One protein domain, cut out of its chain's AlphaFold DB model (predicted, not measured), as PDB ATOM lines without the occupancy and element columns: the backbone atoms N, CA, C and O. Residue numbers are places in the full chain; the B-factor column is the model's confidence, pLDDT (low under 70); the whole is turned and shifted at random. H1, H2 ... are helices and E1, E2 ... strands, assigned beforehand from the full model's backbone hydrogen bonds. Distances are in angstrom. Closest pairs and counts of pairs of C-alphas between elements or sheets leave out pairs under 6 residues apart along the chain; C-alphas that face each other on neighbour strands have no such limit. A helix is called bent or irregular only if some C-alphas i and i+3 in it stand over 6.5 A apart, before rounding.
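What this domain is: This is residues 117 to 171 of the 220 residues of the protein "Peptidase_M24 domain-containing protein" of Oryza meridionalis (UniProt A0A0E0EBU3). A long hairpin of two antiparallel strands, E1 and E2, has one long helix, H1, packed lengthwise on it, and the helix and hairpin together make a slim rod. A loop of residues 140 to 145 turns the chain back from the end of H1 into E1. The printed part has 55 residues, with one named helix and two named strands in the order H1, E1, E2 along the chain; the sheet has the order E1 - E2, all antiparallel, and the class is mixed, helices and strands. The whole is loose, with a radius of gyration of the C-alphas of 13.5 A, and the C-alphas span 45 by 15 by 11 A along their three main axes.

Where its parts are: The strand E1 holds residues 146 to 155, 29.2 A from first to last C-alpha, and begins at C-alpha 146 (-38.081, 16.071, -0.130). The strand E2 holds residues 158 to 167, 30.0 A from first to last C-alpha, and ends at C-alpha 167 (-42.294, 16.742, 2.036). The helix H1 holds residues 117 to 139, 33.7 A from first to last C-alpha, and begins at C-alpha 117 (-30.396, 33.243, 33.055). H1 is not bent.

How they stand to each other: E1 and E2 are antiparallel neighbours and form a hairpin, with an angle of 166 degrees between their N-to-C directions. The C-alphas of Asn 148 and Thr 165 face each other at 4.1 A, and those of Asn 152 and Gly 161 at 4.2 A. N 153 and O 160 are within hydrogen-bond range at 2.8 A, and so are N 166 and O 147, also at 2.8 A. Between H1 and E2, 26 pairs of C-alphas are within 8 A; the closest are those of Cys 127 and Gly 160, 4.1 A apart. Between H1 and E1, 16 pairs are within 8 A; the closest are the C-alphas of Ala 126 and Leu 155, 5.5 A apart. The centre of H1 is 9.1 A from that of E2 and 10.7 A from that of E1. In the backbone of H1, 18 of 19 O i to N i+4 pairs are within hydrogen-bond range.

The domain as a whole: The two C-alphas farthest apart are those of Ala 117 and Glu 170, at 44.5 A. The printed part runs from residue 117 to 171 without a cut. The link from E1 to E2 is tight, with 2 residues, and the link from H1 to E1 is short, with 6 residues. The mean pLDDT of the printed part is 92.4, and residues 143 to 144 are under 70.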
ATOM      1  N   ALA A 117     -28.970  33.088  33.354       97.81
ATOM      2  CA  ALA A 117     -30.396  33.243  33.055       97.81
ATOM      3  C   ALA A 117     -30.650  34.172  31.849       97.81
ATOM      4  O   ALA A 117     -31.481  33.859  30.997       97.81
ATOM      5  N   GLU A 118     -29.891  35.267  31.743       97.44
ATOM      6  CA  GLU A 118     -29.934  36.184  30.599       97.44
ATOM      7  C   GLU A 118     -29.478  35.494  29.307       97.44
ATOM      8  O   GLU A 118     -30.167  35.567  28.291       97.44
ATOM      9  N   GLY A 119     -28.373  34.740  29.360       97.12
ATOM     10  CA  GLY A 119     -27.884  33.985  28.208       97.12
ATOM     11  C   GLY A 119     -28.895  32.954  27.706       97.12
ATOM     12  O   GLY A 119     -29.147  32.851  26.506       97.12
ATOM     13  N   ILE A 120     -29.547  32.241  28.626       97.50
ATOM     14  CA  ILE A 120     -30.623  31.298  28.300       97.50
ATOM     15  C   ILE A 120     -31.813  32.029  27.661       97.50
ATOM     16  O   ILE A 120     -32.387  31.529  26.692       97.50
ATOM     17  N   ALA A 121     -32.194  33.204  28.172       98.12
ATOM     18  CA  ALA A 121     -33.264  34.010  27.588       98.12
ATOM     19  C   ALA A 121     -32.917  34.478  26.162       98.12
ATOM     20  O   ALA A 121     -33.753  34.356  25.263       98.12
ATOM     21  N   GLY A 122     -31.676  34.918  25.933       97.56
ATOM     22  CA  GLY A 122     -31.164  35.297  24.615       97.56
ATOM     23  C   GLY A 122     -31.195  34.142  23.611       97.56
ATOM     24  O   GLY A 122     -31.763  34.278  22.526       97.56
ATOM     25  N   MET A 123     -30.691  32.966  23.998       97.81
ATOM     26  CA  MET A 123     -30.756  31.757  23.164       97.81
ATOM     27  C   MET A 123     -32.198  31.354  22.838       97.81
ATOM     28  O   MET A 123     -32.509  31.030  21.694       97.81
ATOM     29  N   ARG A 124     -33.112  31.411  23.818       98.19
ATOM     30  CA  ARG A 124     -34.539  31.117  23.594       98.19
ATOM     31  C   ARG A 124     -35.162  32.076  22.583       98.19
ATOM     32  O   ARG A 124     -35.914  31.629  21.718       98.19
ATOM     33  N   ALA A 125     -34.849  33.369  22.671       98.25
ATOM     34  CA  ALA A 125     -35.326  34.362  21.715       98.25
ATOM     35  C   ALA A 125     -34.796  34.086  20.296       98.25
ATOM     36  O   ALA A 125     -35.583  34.074  19.348       98.25
ATOM     37  N   ALA A 126     -33.500  33.782  20.159       98.00
ATOM     38  CA  ALA A 126     -32.883  33.448  18.876       98.00
ATOM     39  C   ALA A 126     -33.490  32.176  18.256       98.00
ATOM     40  O   ALA A 126     -33.908  32.194  17.099       98.00
ATOM     41  N   CYS A 127     -33.634  31.095  19.033       98.25
ATOM     42  CA  CYS A 127     -34.256  29.853  18.563       98.25
ATOM     43  C   CYS A 127     -35.726  30.050  18.171       98.25
ATOM     44  O   CYS A 127     -36.177  29.503  17.166       98.25
ATOM     45  N   LYS A 128     -36.480  30.864  18.922       98.38
ATOM     46  CA  LYS A 128     -37.871  31.195  18.579       98.38
ATOM     47  C   LYS A 128     -37.961  31.956  17.254       98.38
ATOM     48  O   LYS A 128     -38.879  31.711  16.475       98.38
ATOM     49  N   LEU A 129     -37.027  32.868  16.987       98.19
ATOM     50  CA  LEU A 129     -36.956  33.581  15.712       98.19
ATOM     51  C   LEU A 129     -36.584  32.639  14.558       98.19
ATOM     52  O   LEU A 129     -37.238  32.682  13.519       98.19
ATOM     53  N   ALA A 130     -35.609  31.747  14.760       98.00
ATOM     54  CA  ALA A 130     -35.224  30.736  13.775       98.00
ATOM     55  C   ALA A 130     -36.389  29.801  13.418       98.00
ATOM     56  O   ALA A 130     -36.643  29.569  12.241       98.00
ATOM     57  N   ALA A 131     -37.158  29.342  14.413       97.62
ATOM     58  CA  ALA A 131     -38.347  28.524  14.184       97.62
ATOM     59  C   ALA A 131     -39.392  29.250  13.319       97.62
ATOM     60  O   ALA A 131     -39.879  28.691  12.342       97.62
ATOM     61  N   ARG A 132     -39.673  30.529  13.608       98.19
ATOM     62  CA  ARG A 132     -40.597  31.341  12.796       98.19
ATOM     63  C   ARG A 132     -40.104  31.530  11.362       98.19
ATOM     64  O   ARG A 132     -40.902  31.490  10.432       98.19
ATOM     65  N   ALA A 133     -38.804  31.760  11.187       97.44
ATOM     66  CA  ALA A 133     -38.195  31.889   9.869       97.44
ATOM     67  C   ALA A 133     -38.270  30.570   9.084       97.44
ATOM     68  O   ALA A 133     -38.575  30.594   7.895       97.44
ATOM     69  N   LEU A 134     -38.055  29.432   9.748       96.44
ATOM     70  CA  LEU A 134     -38.206  28.102   9.161       96.44
ATOM     71  C   LEU A 134     -39.659  27.812   8.754       96.44
ATOM     72  O   LEU A 134     -39.887  27.308   7.658       96.44
ATOM     73  N   ASP A 135     -40.635  28.162   9.595       95.62
ATOM     74  CA  ASP A 135     -42.057  28.002   9.267       95.62
ATOM     75  C   ASP A 135     -42.441  28.863   8.054       95.62
ATOM     76  O   ASP A 135     -43.110  28.381   7.141       95.62
ATOM     77  N   PHE A 136     -41.956  30.110   7.991       95.62
ATOM     78  CA  PHE A 136     -42.143  30.962   6.816       95.62
ATOM     79  C   PHE A 136     -41.471  30.371   5.571       95.62
ATOM     80  O   PHE A 136     -42.109  30.279   4.525       95.62
ATOM     81  N   ALA A 137     -40.220  29.913   5.676       92.69
ATOM     82  CA  ALA A 137     -39.511  29.269   4.573       92.69
ATOM     83  C   ALA A 137     -40.280  28.056   4.033       92.69
ATOM     84  O   ALA A 137     -40.365  27.891   2.819       92.69
ATOM     85  N   GLY A 138     -40.907  27.271   4.915       90.06
ATOM     86  CA  GLY A 138     -41.770  26.148   4.554       90.06
ATOM     87  C   GLY A 138     -42.913  26.523   3.606       90.06
ATOM     88  O   GLY A 138     -43.262  25.734   2.734       90.06
ATOM     89  N   THR A 139     -43.452  27.743   3.713       89.94
ATOM     90  CA  THR A 139     -44.531  28.239   2.829       89.94
ATOM     91  C   THR A 139     -44.069  28.551   1.403       89.94
ATOM     92  O   THR A 139     -44.891  28.620   0.493       89.94
ATOM     93  N   LEU A 140     -42.763  28.733   1.192       89.69
ATOM     94  CA  LEU A 140     -42.180  29.084  -0.106       89.69
ATOM     95  C   LEU A 140     -41.768  27.857  -0.930       89.69
ATOM     96  O   LEU A 140     -41.416  27.993  -2.105       89.69
ATOM     97  N   ILE A 141     -41.760  26.670  -0.319       85.69
ATOM     98  CA  ILE A 141     -41.269  25.452  -0.960       85.69
ATOM     99  C   ILE A 141     -42.312  24.944  -1.957       85.69
ATOM    100  O   ILE A 141     -43.494  24.810  -1.646       85.69
ATOM    101  N   LYS A 142     -41.861  24.668  -3.183       74.81
ATOM    102  CA  LYS A 142     -42.704  24.170  -4.273       74.81
ATOM    103  C   LYS A 142     -42.779  22.642  -4.265       74.81
ATOM    104  O   LYS A 142     -41.829  21.965  -3.881       74.81
ATOM    105  N   THR A 143     -43.906  22.118  -4.737       65.00
ATOM    106  CA  THR A 143     -44.217  20.685  -4.854       65.00
ATOM    107  C   THR A 143     -43.216  19.941  -5.743       65.00
ATOM    108  O   THR A 143     -42.891  20.424  -6.827       65.00
ATOM    109  N   GLY A 144     -42.775  18.753  -5.323       66.81
ATOM    110  CA  GLY A 144     -42.079  17.788  -6.179       66.81
ATOM    111  C   GLY A 144     -41.022  16.923  -5.488       66.81
ATOM    112  O   GLY A 144     -40.717  15.856  -6.008       66.81
ATOM    113  N   ASP A 145     -40.476  17.346  -4.342       72.25
ATOM    114  CA  ASP A 145     -39.321  16.692  -3.709       72.25
ATOM    115  C   ASP A 145     -39.334  16.740  -2.168       72.25
ATOM    116  O   ASP A 145     -40.153  17.403  -1.528       72.25
ATOM    117  N   ILE A 146     -38.390  16.013  -1.563       86.88
ATOM    118  CA  ILE A 146     -38.081  16.071  -0.130       86.88
ATOM    119  C   ILE A 146     -36.916  17.036   0.053       86.88
ATOM    120  O   ILE A 146     -35.842  16.826  -0.514       86.88
ATOM    121  N   ILE A 147     -37.103  18.077   0.857       89.31
ATOM    122  CA  ILE A 147     -36.103  19.133   1.033       89.31
ATOM    123  C   ILE A 147     -35.873  19.349   2.523       89.31
ATOM    124  O   ILE A 147     -36.808  19.629   3.266       89.31
ATOM    125  N   ASN A 148     -34.621  19.243   2.970       93.25
ATOM    126  CA  ASN A 148     -34.238  19.727   4.290       93.25
ATOM    127  C   ASN A 148     -33.885  21.213   4.201       93.25
ATOM    128  O   ASN A 148     -33.078  21.611   3.361       93.25
ATOM    129  N   VAL A 149     -34.496  22.016   5.069       94.38
ATOM    130  CA  VAL A 149     -34.144  23.423   5.252       94.38
ATOM    131  C   VAL A 149     -33.565  23.578   6.651       94.38
ATOM    132  O   VAL A 149     -34.202  23.182   7.627       94.38
ATOM    133  N   ASP A 150     -32.371  24.157   6.734       96.88
ATOM    134  CA  ASP A 150     -31.669  24.469   7.977       96.88
ATOM    135  C   ASP A 150     -31.494  25.987   8.093       96.88
ATOM    136  O   ASP A 150     -30.916  26.634   7.215       96.88
ATOM    137  N   VAL A 151     -32.058  26.565   9.151       97.12
ATOM    138  CA  VAL A 151     -32.078  28.004   9.409       97.12
ATOM    139  C   VAL A 151     -31.297  28.281  10.680       97.12
ATOM    140  O   VAL A 151     -31.667  27.808  11.751       97.12
ATOM    141  N   ASN A 152     -30.275  29.131  10.580       97.50
ATOM    142  CA  ASN A 152     -29.553  29.669  11.728       97.50
ATOM    143  C   ASN A 152     -29.675  31.196  11.754       97.50
ATOM    144  O   ASN A 152     -29.475  31.867  10.742       97.50
ATOM    145  N   VAL A 153     -29.995  31.745  12.920       97.38
ATOM    146  CA  VAL A 153     -30.208  33.176  13.147       97.38
ATOM    147  C   VAL A 153     -29.201  33.682  14.168       97.38
ATOM    148  O   VAL A 153     -28.873  32.981  15.121       97.38
ATOM    149  N   PHE A 154     -28.731  34.915  13.982       97.12
ATOM    150  CA  PHE A 154     -27.975  35.660  14.985       97.12
ATOM    151  C   PHE A 154     -28.832  36.806  15.523       97.12
ATOM    152  O   PHE A 154     -29.272  37.661  14.757       97.12
ATOM    153  N   LEU A 155     -29.079  36.813  16.832       96.56
ATOM    154  CA  LEU A 155     -29.892  37.821  17.508       96.56
ATOM    155  C   LEU A 155     -29.213  38.235  18.814       96.56
ATOM    156  O   LEU A 155     -29.028  37.408  19.703       96.56
ATOM    157  N   ASN A 156     -28.870  39.520  18.940       94.31
ATOM    158  CA  ASN A 156     -28.317  40.123  20.161       94.31
ATOM    159  C   ASN A 156     -27.135  39.339  20.772       94.31
ATOM    160  O   ASN A 156     -27.071  39.158  21.983       94.31
ATOM    161  N   GLY A 157     -26.219  38.836  19.938       94.44
ATOM    162  CA  GLY A 157     -25.059  38.064  20.402       94.44
ATOM    163  C   GLY A 157     -25.288  36.555  20.533       94.44
ATOM    164  O   GLY A 157     -24.333  35.830  20.801       94.44
ATOM    165  N   TYR A 158     -26.507  36.058  20.304       96.50
ATOM    166  CA  TYR A 158     -26.847  34.641  20.431       96.50
ATOM    167  C   TYR A 158     -27.210  34.021  19.085       96.50
ATOM    168  O   TYR A 158     -27.923  34.618  18.277       96.50
ATOM    169  N   HIS A 159     -26.750  32.789  18.872       96.50
ATOM    170  CA  HIS A 159     -27.169  31.970  17.744       96.50
ATOM    171  C   HIS A 159     -28.326  31.055  18.135       96.50
ATOM    172  O   HIS A 159     -28.327  30.467  19.218       96.50
ATOM    173  N   GLY A 160     -29.296  30.921  17.237       97.19
ATOM    174  CA  GLY A 160     -30.391  29.971  17.358       97.19
ATOM    175  C   GLY A 160     -30.652  29.302  16.019       97.19
ATOM    176  O   GLY A 160     -30.729  29.988  15.002       97.19
ATOM    177  N   GLY A 161     -30.794  27.978  16.031       97.00
ATOM    178  CA  GLY A 161     -30.957  27.171  14.828       97.00
ATOM    179  C   GLY A 161     -32.194  26.283  14.881       97.00
ATOM    180  O   GLY A 161     -32.582  25.813  15.952       97.00
ATOM    181  N   ALA A 162     -32.802  26.050  13.724       96.19
ATOM    182  CA  ALA A 162     -33.874  25.088  13.537       96.19
ATOM    183  C   ALA A 162     -33.791  24.494  12.127       96.19
ATOM    184  O   ALA A 162     -33.618  25.222  11.153       96.19
ATOM    185  N   SER A 163     -33.983  23.180  12.021       96.50
ATOM    186  CA  SER A 163     -34.050  22.473  10.744       96.50
ATOM    187  C   SER A 163     -35.280  21.576  10.704       96.50
ATOM    188  O   SER A 163     -35.689  21.013  11.723       96.50
ATOM    189  N   ARG A 164     -35.879  21.451   9.520       93.94
ATOM    190  CA  ARG A 164     -36.974  20.518   9.253       93.94
ATOM    191  C   ARG A 164     -36.869  20.007   7.825       93.94
ATOM    192  O   ARG A 164     -36.512  20.741   6.904       93.94
ATOM    193  N   THR A 165     -37.213  18.737   7.653       92.88
ATOM    194  CA  THR A 165     -37.386  18.142   6.331       92.88
ATOM    195  C   THR A 165     -38.835  18.303   5.892       92.88
ATOM    196  O   THR A 165     -39.747  17.815   6.554       92.88
ATOM    197  N   PHE A 166     -39.039  19.001   4.781       90.06
ATOM    198  CA  PHE A 166     -40.333  19.228   4.159       90.06
ATOM    199  C   PHE A 166     -40.579  18.190   3.071       90.06
ATOM    200  O   PHE A 166     -39.696  17.880   2.269       90.06
ATOM    201  N   VAL A 167     -41.800  17.668   3.052       88.44
ATOM    202  CA  VAL A 167     -42.294  16.742   2.036       88.44
ATOM    203  C   VAL A 167     -43.208  17.524   1.113       88.44
ATOM    204  O   VAL A 167     -44.254  17.998   1.550       88.44
ATOM    205  N   CYS A 168     -42.807  17.688  -0.144       81.25
ATOM    206  CA  CYS A 168     -43.544  18.510  -1.091       81.25
ATOM    207  C   CYS A 168     -44.203  17.610  -2.141       81.25
ATOM    208  O   CYS A 168     -43.576  17.251  -3.131       81.25
ATOM    209  N   GLY A 169     -45.476  17.271  -1.936       79.94
ATOM    210  CA  GLY A 169     -46.251  16.384  -2.815       79.94
ATOM    211  C   GLY A 169     -46.370  14.956  -2.284       79.94
ATOM    212  O   GLY A 169     -46.114  14.696  -1.107       79.94
ATOM    213  N   GLU A 170     -46.778  14.040  -3.160       79.81
ATOM    214  CA  GLU A 170     -46.858  12.615  -2.836       79.81
ATOM    215  C   GLU A 170     -45.456  12.003  -2.801       79.81
ATOM    216  O   GLU A 170     -44.643  12.200  -3.706       79.81
ATOM    217  N   VAL A 171     -45.173  11.255  -1.740       82.38
ATOM    218  CA  VAL A 171     -43.913  10.534  -1.561       82.38
ATOM    219  C   VAL A 171     -44.194   9.085  -1.235       82.38
ATOM    220  O   VAL A 171     -45.180   8.776  -0.570       82.38
TER     221      VAL A 171